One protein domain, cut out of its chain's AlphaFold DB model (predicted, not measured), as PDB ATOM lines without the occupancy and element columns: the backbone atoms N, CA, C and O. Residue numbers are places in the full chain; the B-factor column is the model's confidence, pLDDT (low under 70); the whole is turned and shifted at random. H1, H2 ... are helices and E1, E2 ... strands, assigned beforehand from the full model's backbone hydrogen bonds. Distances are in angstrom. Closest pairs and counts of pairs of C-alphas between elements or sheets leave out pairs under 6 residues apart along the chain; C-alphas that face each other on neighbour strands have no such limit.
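This is residues 26 to 113 of the 114 residues of an uncharacterized protein of Penicillium chrysogenum (UniProt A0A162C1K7). A single four-stranded sheet has one long helix, H1, packed slantwise over one face, on the side of E1 and E4; the opposite face has no named helix. The sheet's order is E1, E4, E2, E3, and it is mixed: E4 is antiparallel to E1 and E2, while E2 and E3 are parallel. The printed part has 88 residues, with one named helix and four named strands in the order E1, H1, E2, E3, E4, a mixed class in two layers, a sheet and a helix layer. It is compact, with a radius of gyration of the C-alphas of 12.6 A and spans of 34 by 30 by 19 A.

E1 is residues 26 to 31, 16.7 A long, from C-alpha 26 at (-40.286, -34.108, 85.258). E4 is residues 105 to 112, 23.7 A, ending at C-alpha 112 at (-34.597, -36.721, 88.718). E2 is residues 71 to 78, 20.2 A, and E3 residues 91 to 95, 13.2 A. H1 is residues 46 to 63, 25.7 A.

E1 and E4 are antiparallel at 159 degrees, with N 30 and O 107 2.8 A apart, within hydrogen-bond range. E4 and E2 are antiparallel at 168 degrees, with N 75 and O 108 at 2.8 A. E2 and E3 are parallel at 13 degrees, with N 76 and O 92 at 2.9 A. The edge strands E1 and E3 are apart. H1 is on the sheet at a height of 9.0 A, over E1 and E4 and only just over E2, with 3 C-alphas. Its closest C-alphas to E1 are those of Ile 53 and Val 31, 5.8 A. On the local plane it stands at 32 degrees to E1, only just slantwise. E1, H1 and E2 form a split strand-helix-strand unit, two strands running the same way with E4 between them, and its crossover is right-handed. In H1 every O i to N i+4 pair is within hydrogen-bond range.

The C-alphas of Glu 43 and Glu 113 are the farthest apart, at 35.5 A. The printed part has no cut. The links E1 to H1 and E2 to E3 are long. Residues 26 to 27 and 84 to 91 have pLDDT under 70.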
ATOM      1  N   CYS A  26     -39.234 -35.128  85.211       55.22
ATOM      2  CA  CYS A  26     -40.286 -34.108  85.258       55.22
ATOM      3  C   CYS A  26     -39.809 -32.833  84.532       55.22
ATOM      4  O   CYS A  26     -39.015 -32.080  85.107       55.22
ATOM      5  N   PRO A  27     -40.220 -32.576  83.272       59.34
ATOM      6  CA  PRO A  27     -39.868 -31.343  82.579       59.34
ATOM      7  C   PRO A  27     -40.674 -30.164  83.136       59.34
ATOM      8  O   PRO A  27     -41.904 -30.198  83.192       59.34
ATOM      9  N   LEU A  28     -39.974 -29.095  83.519       72.69
ATOM     10  CA  LEU A  28     -40.554 -27.893  84.114       72.69
ATOM     11  C   LEU A  28     -40.066 -26.649  83.377       72.69
ATOM     12  O   LEU A  28     -38.866 -26.392  83.316       72.69
ATOM     13  N   ARG A  29     -40.994 -25.843  82.852       82.00
ATOM     14  CA  ARG A  29     -40.700 -24.545  82.218       82.00
ATOM     15  C   ARG A  29     -41.078 -23.398  83.130       82.00
ATOM     16  O   ARG A  29     -42.172 -23.400  83.683       82.00
ATOM     17  N   GLN A  30     -40.185 -22.429  83.287       85.25
ATOM     18  CA  GLN A  30     -40.361 -21.277  84.165       85.25
ATOM     19  C   GLN A  30     -39.916 -19.977  83.497       85.25
ATOM     20  O   GLN A  30     -38.886 -19.912  82.828       85.25
ATOM     21  N   VAL A  31     -40.686 -18.919  83.750       88.81
ATOM     22  CA  VAL A  31     -40.449 -17.541  83.295       88.81
ATOM     23  C   VAL A  31     -40.189 -16.628  84.493       88.81
ATOM     24  O   VAL A  31     -40.453 -16.992  85.642       88.81
ATOM     25  N   SER A  32     -39.660 -15.428  84.249       86.44
ATOM     26  CA  SER A  32     -39.357 -14.462  85.309       86.44
ATOM     27  C   SER A  32     -40.612 -13.751  85.824       86.44
ATOM     28  O   SER A  32     -40.799 -12.561  85.582       86.44
ATOM     29  N   ALA A  33     -41.462 -14.476  86.541       88.31
ATOM     30  CA  ALA A  33     -42.623 -13.943  87.246       88.31
ATOM     31  C   ALA A  33     -42.474 -14.118  88.762       88.31
ATOM     32  O   ALA A  33     -41.811 -15.050  89.226       88.31
ATOM     33  N   ASP A  34     -43.057 -13.199  89.527       86.38
ATOM     34  CA  ASP A  34     -43.128 -13.292  90.982       86.38
ATOM     35  C   ASP A  34     -44.209 -14.286  91.451       86.38
ATOM     36  O   ASP A  34     -44.927 -14.890  90.653       86.38
ATOM     37  N   SER A  35     -44.330 -14.461  92.769       83.00
ATOM     38  CA  SER A  35     -45.300 -15.376  93.386       83.00
ATOM     39  C   SER A  35     -46.766 -15.011  93.123       83.00
ATOM     40  O   SER A  35     -47.636 -15.853  93.309       83.00
ATOM     41  N   ASN A  36     -47.047 -13.777  92.695       82.38
ATOM     42  CA  ASN A  36     -48.388 -13.320  92.322       82.38
ATOM     43  C   ASN A  36     -48.645 -13.489  90.815       82.38
ATOM     44  O   ASN A  36     -49.674 -13.055  90.304       82.38
ATOM     45  N   GLY A  37     -47.689 -14.071  90.088       81.88
ATOM     46  CA  GLY A  37     -47.717 -14.229  88.643       81.88
ATOM     47  C   GLY A  37     -47.475 -12.949  87.854       81.88
ATOM     48  O   GLY A  37     -47.692 -12.919  86.642       81.88
ATOM     49  N   LYS A  38     -46.982 -11.890  88.502       87.19
ATOM     50  CA  LYS A  38     -46.579 -10.675  87.804       87.19
ATOM     51  C   LYS A  38     -45.190 -10.874  87.206       87.19
ATOM     52  O   LYS A  38     -44.223 -11.157  87.911       87.19
ATOM     53  N   TYR A  39     -45.086 -10.678  85.898       88.25
ATOM     54  CA  TYR A  39     -43.815 -10.719  85.181       88.25
ATOM     55  C   TYR A  39     -42.902  -9.578  85.636       88.25
ATOM     56  O   TYR A  39     -43.338  -8.436  85.807       88.25
ATOM     57  N   LEU A  40     -41.618  -9.885  85.813       89.12
ATOM     58  CA  LEU A  40     -40.598  -8.857  85.926       89.12
ATOM     59  C   LEU A  40     -40.534  -8.073  84.606       89.12
ATOM     60  O   LEU A  40     -40.619  -8.687  83.542       89.12
ATOM     61  N   PRO A  41     -40.371  -6.740  84.658       90.75
ATOM     62  CA  PRO A  41     -40.257  -5.941  83.446       90.75
ATOM     63  C   PRO A  41     -39.081  -6.381  82.567       90.75
ATOM     64  O   PRO A  41     -38.042  -6.785  83.100       90.75
ATOM     65  N   VAL A  42     -39.230  -6.271  81.244       87.44
ATOM     66  CA  VAL A  42     -38.238  -6.695  80.233       87.44
ATOM     67  C   VAL A  42     -36.887  -6.010  80.467       87.44
ATOM     68  O   VAL A  42     -35.841  -6.656  80.439       87.44
ATOM     69  N   GLU A  43     -36.914  -4.730  80.828       89.56
ATOM     70  CA  GLU A  43     -35.757  -3.900  81.161       89.56
ATOM     71  C   GLU A  43     -35.036  -4.306  82.459       89.56
ATOM     72  O   GLU A  43     -33.965  -3.782  82.772       89.56
ATOM     73  N   SER A  44     -35.595  -5.240  83.238       89.62
ATOM     74  CA  SER A  44     -34.936  -5.740  84.443       89.62
ATOM     75  C   SER A  44     -33.616  -6.433  84.095       89.62
ATOM     76  O   SER A  44     -33.560  -7.196  83.125       89.62
ATOM     77  N   PRO A  45     -32.575  -6.295  84.941       88.75
ATOM     78  CA  PRO A  45     -31.324  -7.011  84.744       88.75
ATOM     79  C   PRO A  45     -31.552  -8.516  84.587       88.75
ATOM     80  O   PRO A  45     -32.257  -9.143  85.383       88.75
ATOM     81  N   VAL A  46     -30.906  -9.112  83.588       84.19
ATOM     82  CA  VAL A  46     -30.943 -10.557  83.305       84.19
ATOM     83  C   VAL A  46     -30.611 -11.414  84.530       84.19
ATOM     84  O   VAL A  46     -31.225 -12.458  84.739       84.19
ATOM     85  N   THR A  47     -29.712 -10.948  85.399       84.94
ATOM     86  CA  THR A  47     -29.354 -11.604  86.664       84.94
ATOM     87  C   THR A  47     -30.532 -11.641  87.633       84.94
ATOM     88  O   THR A  47     -30.807 -12.677  88.232       84.94
ATOM     89  N   LYS A  48     -31.295 -10.546  87.746       89.62
ATOM     90  CA  LYS A  48     -32.511 -10.474  88.569       89.62
ATOM     91  C   LYS A  48     -33.590 -11.419  88.043       89.62
ATOM     92  O   LYS A  48     -34.193 -12.144  88.834       89.62
ATOM     93  N   LYS A  49     -33.792 -11.446  86.721       88.06
ATOM     94  CA  LYS A  49     -34.735 -12.361  86.057       88.06
ATOM     95  C   LYS A  49     -34.338 -13.823  86.262       88.06
ATOM     96  O   LYS A  49     -35.164 -14.626  86.682       88.06
ATOM     97  N   THR A  50     -33.056 -14.137  86.093       87.62
ATOM     98  CA  THR A  50     -32.501 -15.481  86.306       87.62
ATOM     99  C   THR A  50     -32.668 -15.940  87.755       87.62
ATOM    100  O   THR A  50     -33.146 -17.045  87.990       87.62
ATOM    101  N   HIS A  51     -32.363 -15.090  88.743       88.69
ATOM    102  CA  HIS A  51     -32.586 -15.429  90.152       88.69
ATOM    103  C   HIS A  51     -34.063 -15.686  90.469       88.69
ATOM    104  O   HIS A  51     -34.361 -16.563  91.276       88.69
ATOM    105  N   GLN A  52     -34.988 -14.942  89.854       89.31
ATOM    106  CA  GLN A  52     -36.417 -15.197  90.033       89.31
ATOM    107  C   GLN A  52     -36.817 -16.555  89.452       89.31
ATOM    108  O   GLN A  52     -37.475 -17.329  90.138       89.31
ATOM    109  N   ILE A  53     -36.365 -16.870  88.238       88.12
ATOM    110  CA  ILE A  53     -36.634 -18.162  87.599       88.12
ATOM    111  C   ILE A  53     -36.088 -19.315  88.448       88.12
ATOM    112  O   ILE A  53     -36.810 -20.271  88.709       88.12
ATOM    113  N   ILE A  54     -34.853 -19.207  88.949       88.62
ATOM    114  CA  ILE A  54     -34.245 -20.242  89.800       88.62
ATOM    115  C   ILE A  54     -35.028 -20.418  91.109       88.62
ATOM    116  O   ILE A  54     -35.226 -21.551  91.541       88.62
ATOM    117  N   ARG A  55     -35.531 -19.335  91.720       90.12
ATOM    118  CA  ARG A  55     -36.418 -19.434  92.893       90.12
ATOM    119  C   ARG A  55     -37.709 -20.182  92.570       90.12
ATOM    120  O   ARG A  55     -38.109 -21.038  93.352       90.12
ATOM    121  N   ASN A  56     -38.327 -19.887  91.429       88.69
ATOM    122  CA  ASN A  56     -39.555 -20.558  91.009       88.69
ATOM    123  C   ASN A  56     -39.307 -22.057  90.773       88.69
ATOM    124  O   ASN A  56     -40.034 -22.887  91.313       88.69
ATOM    125  N   VAL A  57     -38.232 -22.404  90.055       86.69
ATOM    126  CA  VAL A  57     -37.809 -23.800  89.842       86.69
ATOM    127  C   VAL A  57     -37.563 -24.498  91.180       86.69
ATOM    128  O   VAL A  57     -38.108 -25.571  91.409       86.69
ATOM    129  N   SER A  58     -36.806 -23.881  92.091       88.12
ATOM    130  CA  SER A  58     -36.537 -24.452  93.415       88.12
ATOM    131  C   SER A  58     -37.815 -24.707  94.216       88.12
ATOM    132  O   SER A  58     -37.900 -25.722  94.901       88.12
ATOM    133  N   GLY A  59     -38.797 -23.802  94.143       87.56
ATOM    134  CA  GLY A  59     -40.084 -23.964  94.820       87.56
ATOM    135  C   GLY A  59     -40.891 -25.139  94.269       87.56
ATOM    136  O   GLY A  59     -41.442 -25.916  95.045       87.56
ATOM    137  N   ILE A  60     -40.912 -25.306  92.943       84.81
ATOM    138  CA  ILE A  60     -41.620 -26.416  92.290       84.81
ATOM    139  C   ILE A  60     -40.928 -27.748  92.578       84.81
ATOM    140  O   ILE A  60     -41.590 -28.688  92.999       84.81
ATOM    141  N   LEU A  61     -39.602 -27.818  92.426       84.19
ATOM    142  CA  LEU A  61     -38.831 -29.024  92.743       84.19
ATOM    143  C   LEU A  61     -39.046 -29.449  94.201       84.19
ATOM    144  O   LEU A  61     -39.318 -30.620  94.458       84.19
ATOM    145  N   GLY A  62     -39.031 -28.490  95.136       84.19
ATOM    146  CA  GLY A  62     -39.323 -28.749  96.546       84.19
ATOM    147  C   GLY A  62     -40.745 -29.267  96.784       84.19
ATOM    148  O   GLY A  62     -40.930 -30.207  97.554       84.19
ATOM    149  N   ALA A  63     -41.749 -28.717  96.090       83.62
ATOM    150  CA  ALA A  63     -43.127 -29.214  96.150       83.62
ATOM    151  C   ALA A  63     -43.287 -30.623  95.544       83.62
ATOM    152  O   ALA A  63     -44.203 -31.351  95.920       83.62
ATOM    153  N   SER A  64     -42.389 -31.014  94.636       79.06
ATOM    154  CA  SER A  64     -42.330 -32.341  94.013       79.06
ATOM    155  C   SER A  64     -41.402 -33.335  94.731       79.06
ATOM    156  O   SER A  64     -41.225 -34.442  94.236       79.06
ATOM    157  N   GLY A  65     -40.808 -32.984  95.880       84.44
ATOM    158  CA  GLY A  65     -39.936 -33.893  96.644       84.44
ATOM    159  C   GLY A  65     -38.528 -34.091  96.061       84.44
ATOM    160  O   GLY A  65     -37.831 -35.043  96.413       84.44
ATOM    161  N   THR A  66     -38.088 -33.198  95.177       86.62
ATOM    162  CA  THR A  66     -36.741 -33.187  94.585       86.62
ATOM    163  C   THR A  66     -36.045 -31.842  94.856       86.62
ATOM    164  O   THR A  66     -36.548 -31.004  95.609       86.62
ATOM    165  N   SER A  67     -34.847 -31.621  94.317       88.62
ATOM    166  CA  SER A  67     -34.055 -30.410  94.557       88.62
ATOM    167  C   SER A  67     -33.269 -29.974  93.321       88.62
ATOM    168  O   SER A  67     -33.152 -30.703  92.337       88.62
ATOM    169  N   LEU A  68     -32.696 -28.767  93.376       87.00
ATOM    170  CA  LEU A  68     -31.827 -28.258  92.310       87.00
ATOM    171  C   LEU A  68     -30.600 -29.152  92.061       87.00
ATOM    172  O   LEU A  68     -30.093 -29.168  90.944       87.00
ATOM    173  N   ASP A  69     -30.157 -29.925  93.055       89.94
ATOM    174  CA  ASP A  69     -29.023 -30.848  92.914       89.94
ATOM    175  C   ASP A  69     -29.359 -32.059  92.032       89.94
ATOM    176  O   ASP A  69     -28.460 -32.711  91.506       89.94
ATOM    177  N   GLN A  70     -30.650 -32.356  91.846       86.62
ATOM    178  CA  GLN A  70     -31.132 -33.430  90.972       86.62
ATOM    179  C   GLN A  70     -31.374 -32.966  89.531       86.62
ATOM    180  O   GLN A  70     -31.831 -33.751  88.699       86.62
ATOM    181  N   VAL A  71     -31.086 -31.700  89.209       84.19
ATOM    182  CA  VAL A  71     -31.235 -31.162  87.855       84.19
ATOM    183  C   VAL A  71     -30.165 -31.741  86.935       84.19
ATOM    184  O   VAL A  71     -28.974 -31.489  87.102       84.19
ATOM    185  N   THR A  72     -30.594 -32.475  85.913       84.38
ATOM    186  CA  THR A  72     -29.707 -33.114  84.928       84.38
ATOM    187  C   THR A  72     -29.591 -32.311  83.638       84.38
ATOM    188  O   THR A  72     -28.597 -32.430  82.918       84.38
ATOM    189  N   LYS A  73     -30.589 -31.474  83.330       82.50
ATOM    190  CA  LYS A  73     -30.618 -30.663  82.111       82.50
ATOM    191  C   LYS A  73     -31.312 -29.329  82.338       82.50
ATOM    192  O   LYS A  73     -32.376 -29.273  82.947       82.50
ATOM    193  N   ALA A  74     -30.741 -28.275  81.755       82.88
ATOM    194  CA  ALA A  74     -31.380 -26.973  81.633       82.88
ATOM    195  C   ALA A  74     -31.272 -26.428  80.198       82.88
ATOM    196  O   ALA A  74     -30.187 -26.394  79.608       82.88
ATOM    197  N   ASN A  75     -32.389 -25.954  79.650       85.94
ATOM    198  CA  ASN A  75     -32.431 -25.158  78.425       85.94
ATOM    199  C   ASN A  75     -32.872 -23.737  78.776       85.94
ATOM    200  O   ASN A  75     -33.830 -23.556  79.519       85.94
ATOM    201  N   VAL A  76     -32.189 -22.732  78.236       86.00
ATOM    202  CA  VAL A  76     -32.511 -21.319  78.474       86.00
ATOM    203  C   VAL A  76     -32.800 -20.632  77.146       86.00
ATOM    204  O   VAL A  76     -31.966 -20.640  76.239       86.00
ATOM    205  N   TYR A  77     -33.967 -20.016  77.040       89.19
ATOM    206  CA  TYR A  77     -34.437 -19.327  75.848       89.19
ATOM    207  C   TYR A  77     -34.465 -17.821  76.112       89.19
ATOM    208  O   TYR A  77     -35.012 -17.371  77.118       89.19
ATOM    209  N   PHE A  78     -33.874 -17.046  75.207       88.81
ATOM    210  CA  PHE A  78     -33.822 -15.586  75.277       88.81
ATOM    211  C   PHE A  78     -34.533 -14.989  74.065       88.81
ATOM    212  O   PHE A  78     -34.328 -15.473  72.957       88.81
ATOM    213  N   VAL A  79     -35.300 -13.910  74.240       90.25
ATOM    214  CA  VAL A  79     -35.733 -13.082  73.094       90.25
ATOM    215  C   VAL A  79     -34.578 -12.213  72.589       90.25
ATOM    216  O   VAL A  79     -34.440 -11.990  71.393       90.25
ATOM    217  N   GLN A  80     -33.716 -11.760  73.502       86.88
ATOM    218  CA  GLN A  80     -32.482 -11.053  73.177       86.88
ATOM    219  C   GLN A  80     -31.356 -11.570  74.072       86.88
ATOM    220  O   GLN A  80     -31.392 -11.412  75.295       86.88
ATOM    221  N   LEU A  81     -30.365 -12.230  73.475       80.75
ATOM    222  CA  LEU A  81     -29.263 -12.839  74.204       80.75
ATOM    223  C   LEU A  81     -28.105 -11.849  74.376       80.75
ATOM    224  O   LEU A  81     -27.429 -11.480  73.415       80.75
ATOM    225  N   ASP A  82     -27.798 -11.499  75.625       76.50
ATOM    226  CA  ASP A  82     -26.546 -10.810  75.945       76.50
ATOM    227  C   ASP A  82     -25.370 -11.800  75.889       76.50
ATOM    228  O   ASP A  82     -25.299 -12.793  76.623       76.50
ATOM    229  N   ARG A  83     -24.437 -11.521  74.976       70.44
ATOM    230  CA  ARG A  83     -23.270 -12.362  74.679       70.44
ATOM    231  C   ARG A  83     -22.152 -12.229  75.711       70.44
ATOM    232  O   ARG A  83     -21.255 -13.065  75.721       70.44
ATOM    233  N   ASN A  84     -22.211 -11.223  76.582       69.31
ATOM    234  CA  ASN A  84     -21.165 -10.942  77.565       69.31
ATOM    235  C   ASN A  84     -21.357 -11.695  78.894       69.31
ATOM    236  O   ASN A  84     -20.508 -11.619  79.780       69.31
ATOM    237  N   ILE A  85     -22.459 -12.435  79.057       64.31
ATOM    238  CA  ILE A  85     -22.765 -13.154  80.300       64.31
ATOM    239  C   ILE A  85     -22.008 -14.492  80.346       64.31
ATOM    240  O   ILE A  85     -22.289 -15.410  79.570       64.31
ATOM    241  N   TYR A  86     -21.087 -14.618  81.308       51.25
ATOM    242  CA  TYR A  86     -20.314 -15.835  81.601       51.25
ATOM    243  C   TYR A  86     -21.222 -17.048  81.911       51.25
ATOM    244  O   TYR A  86     -22.295 -16.907  82.507       51.25
ATOM    245  N   ARG A  87     -20.826 -18.260  81.487       57.72
ATOM    246  CA  ARG A  87     -21.690 -19.460  81.481       57.72
ATOM    247  C   ARG A  87     -21.017 -20.674  82.140       57.72
ATOM    248  O   ARG A  87     -19.931 -21.042  81.722       57.72
ATOM    249  N   ASN A  88     -21.682 -21.320  83.107       42.69
ATOM    250  CA  ASN A  88     -21.259 -22.580  83.752       42.69
ATOM    251  C   ASN A  88     -22.485 -23.306  84.376       42.69
ATOM    252  O   ASN A  88     -23.339 -22.584  84.897       42.69
ATOM    253  N   PRO A  89     -22.562 -24.657  84.453       47.16
ATOM    254  CA  PRO A  89     -22.239 -25.700  83.468       47.16
ATOM    255  C   PRO A  89     -23.501 -26.209  82.702       47.16
ATOM    256  O   PRO A  89     -24.597 -25.695  82.898       47.16
ATOM    257  N   ALA A  90     -23.307 -27.169  81.779       48.59
ATOM    258  CA  ALA A  90     -24.295 -27.959  81.009       48.59
ATOM    259  C   ALA A  90     -25.678 -27.316  80.761       48.59
ATOM    260  O   ALA A  90     -26.704 -27.766  81.269       48.59
ATOM    261  N   ARG A  91     -25.714 -26.280  79.920       65.19
ATOM    262  CA  ARG A  91     -26.967 -25.672  79.467       65.19
ATOM    263  C   ARG A  91     -26.945 -25.406  77.975       65.19
ATOM    264  O   ARG A  91     -25.974 -24.848  77.460       65.19
ATOM    265  N   SER A  92     -28.036 -25.739  77.298       74.25
ATOM    266  CA  SER A  92     -28.298 -25.165  75.980       74.25
ATOM    267  C   SER A  92     -28.824 -23.760  76.210       74.25
ATOM    268  O   SER A  92     -29.681 -23.549  77.070       74.25
ATOM    269  N   SER A  93     -28.326 -22.773  75.472       79.81
ATOM    270  CA  SER A  93     -29.046 -21.506  75.424       79.81
ATOM    271  C   SER A  93     -29.077 -20.936  74.034       79.81
ATOM    272  O   SER A  93     -28.043 -20.859  73.374       79.81
ATOM    273  N   VAL A  94     -30.270 -20.527  73.637       86.38
ATOM    274  CA  VAL A  94     -30.587 -20.102  72.283       86.38
ATOM    275  C   VAL A  94     -31.368 -18.797  72.335       86.38
ATOM    276  O   VAL A  94     -32.118 -18.539  73.279       86.38
ATOM    277  N   GLU A  95     -31.155 -17.969  71.323       89.25
ATOM    278  CA  GLU A  95     -32.005 -16.817  71.057       89.25
ATOM    279  C   GLU A  95     -33.173 -17.276  70.175       89.25
ATOM    280  O   GLU A  95     -32.973 -18.018  69.211       89.25
ATOM    281  N   VAL A  96     -34.393 -16.884  70.535       90.75
ATOM    282  CA  VAL A  96     -35.638 -17.231  69.842       90.75
ATOM    283  C   VAL A  96     -36.392 -15.961  69.470       90.75
ATOM    284  O   VAL A  96     -36.267 -14.936  70.130       90.75
ATOM    285  N   ASN A  97     -37.231 -16.026  68.435       91.44
ATOM    286  CA  ASN A  97     -37.984 -14.856  67.968       91.44
ATOM    287  C   ASN A  97     -39.036 -14.358  68.984       91.44
ATOM    288  O   ASN A  97     -39.480 -13.215  68.934       91.44
ATOM    289  N   GLY A  98     -39.479 -15.222  69.900       88.12
ATOM    290  CA  GLY A  98     -40.484 -14.861  70.890       88.12
ATOM    291  C   GLY A  98     -40.712 -15.947  71.931       88.12
ATOM    292  O   GLY A  98     -40.458 -17.125  71.687       88.12
ATOM    293  N   LEU A  99     -41.221 -15.516  73.082       87.75
ATOM    294  CA  LEU A  99     -41.643 -16.339  74.215       87.75
ATOM    295  C   LEU A  99     -43.091 -15.979  74.599       87.75
ATOM    296  O   LEU A  99     -43.621 -14.982  74.085       87.75
ATOM    297  N   PRO A 100     -43.759 -16.751  75.480       83.50
ATOM    298  CA  PRO A 100     -45.071 -16.388  76.007       83.50
ATOM    299  C   PRO A 100     -45.050 -14.974  76.591       83.50
ATOM    300  O   PRO A 100     -44.375 -14.692  77.583       83.50
ATOM    301  N   LYS A 101     -45.761 -14.050  75.942       82.38
ATOM    302  CA  LYS A 101     -45.722 -12.638  76.326       82.38
ATOM    303  C   LYS A 101     -46.288 -12.450  77.740       82.38
ATOM    304  O   LYS A 101     -47.307 -13.060  78.060       82.38
ATOM    305  N   PRO A 102     -45.687 -11.562  78.551       88.25
ATOM    306  CA  PRO A 102     -44.627 -10.608  78.199       88.25
ATOM    307  C   PRO A 102     -43.188 -11.093  78.481       88.25
ATOM    308  O   PRO A 102     -42.297 -10.255  78.591       88.25
ATOM    309  N   ALA A 103     -42.932 -12.396  78.631       87.06
ATOM    310  CA  ALA A 103     -41.592 -12.891  78.952       87.06
ATOM    311  C   ALA A 103     -40.572 -12.634  77.830       87.06
ATOM    312  O   ALA A 103     -40.883 -12.744  76.644       87.06
ATOM    313  N   ASP A 104     -39.330 -12.363  78.229       90.12
ATOM    314  CA  ASP A 104     -38.161 -12.263  77.348       90.12
ATOM    315  C   ASP A 104     -37.027 -13.237  77.732       90.12
ATOM    316  O   ASP A 104     -35.994 -13.302  77.058       90.12
ATOM    317  N   LEU A 105     -37.254 -14.023  78.791       89.00
ATOM    318  CA  LEU A 105     -36.383 -15.072  79.304       89.00
ATOM    319  C   LEU A 105     -37.222 -16.234  79.855       89.00
ATOM    320  O   LEU A 105     -38.099 -16.029  80.698       89.00
ATOM    321  N   GLU A 106     -36.906 -17.453  79.426       89.56
ATOM    322  CA  GLU A 106     -37.537 -18.693  79.888       89.56
ATOM    323  C   GLU A 106     -36.474 -19.769  80.133       89.56
ATOM    324  O   GLU A 106     -35.512 -19.888  79.373       89.56
ATOM    325  N   THR A 107     -36.656 -20.572  81.181       86.94
ATOM    326  CA  THR A 107     -35.799 -21.723  81.477       86.94
ATOM    327  C   THR A 107     -36.639 -22.983  81.612       86.94
ATOM    328  O   THR A 107     -37.582 -23.032  82.397       86.94
ATOM    329  N   GLU A 108     -36.249 -24.019  80.882       86.88
ATOM    330  CA  GLU A 108     -36.747 -25.382  81.011       86.88
ATOM    331  C   GLU A 108     -35.727 -26.222  81.772       86.88
ATOM    332  O   GLU A 108     -34.534 -26.166  81.476       86.88
ATOM    333  N   VAL A 109     -36.193 -27.003  82.736       83.38
ATOM    334  CA  VAL A 109     -35.368 -27.846  83.595       83.38
ATOM    335  C   VAL A 109     -35.922 -29.261  83.606       83.38
ATOM    336  O   VAL A 109     -37.135 -29.452  83.647       83.38
ATOM    337  N   ILE A 110     -35.023 -30.241  83.602       83.19
ATOM    338  CA  ILE A 110     -35.331 -31.639  83.889       83.19
ATOM    339  C   ILE A 110     -34.562 -32.041  85.142       83.19
ATOM    340  O   ILE A 110     -33.354 -31.802  85.233       83.19
ATOM    341  N   ALA A 111     -35.271 -32.645  86.093       81.31
ATOM    342  CA  ALA A 111     -34.700 -33.188  87.315       81.31
ATOM    343  C   ALA A 111     -35.120 -34.644  87.520       81.31
ATOM    344  O   ALA A 111     -36.181 -35.069  87.051       81.31
ATOM    345  N   LEU A 112     -34.274 -35.387  88.230       79.38
ATOM    346  CA  LEU A 112     -34.597 -36.721  88.718       79.38
ATOM    347  C   LEU A 112     -35.513 -36.630  89.942       79.38
ATOM    348  O   LEU A 112     -35.387 -35.721  90.767       79.38
ATOM    349  N   GLU A 113     -36.417 -37.593  90.070       73.56
ATOM    350  CA  GLU A 113     -37.109 -37.838  91.333       73.56
ATOM    351  C   GLU A 113     -36.166 -38.475  92.353       73.56
ATOM    352  O   GLU A 113     -35.261 -39.232  91.982       73.56
TER     353      GLU A 113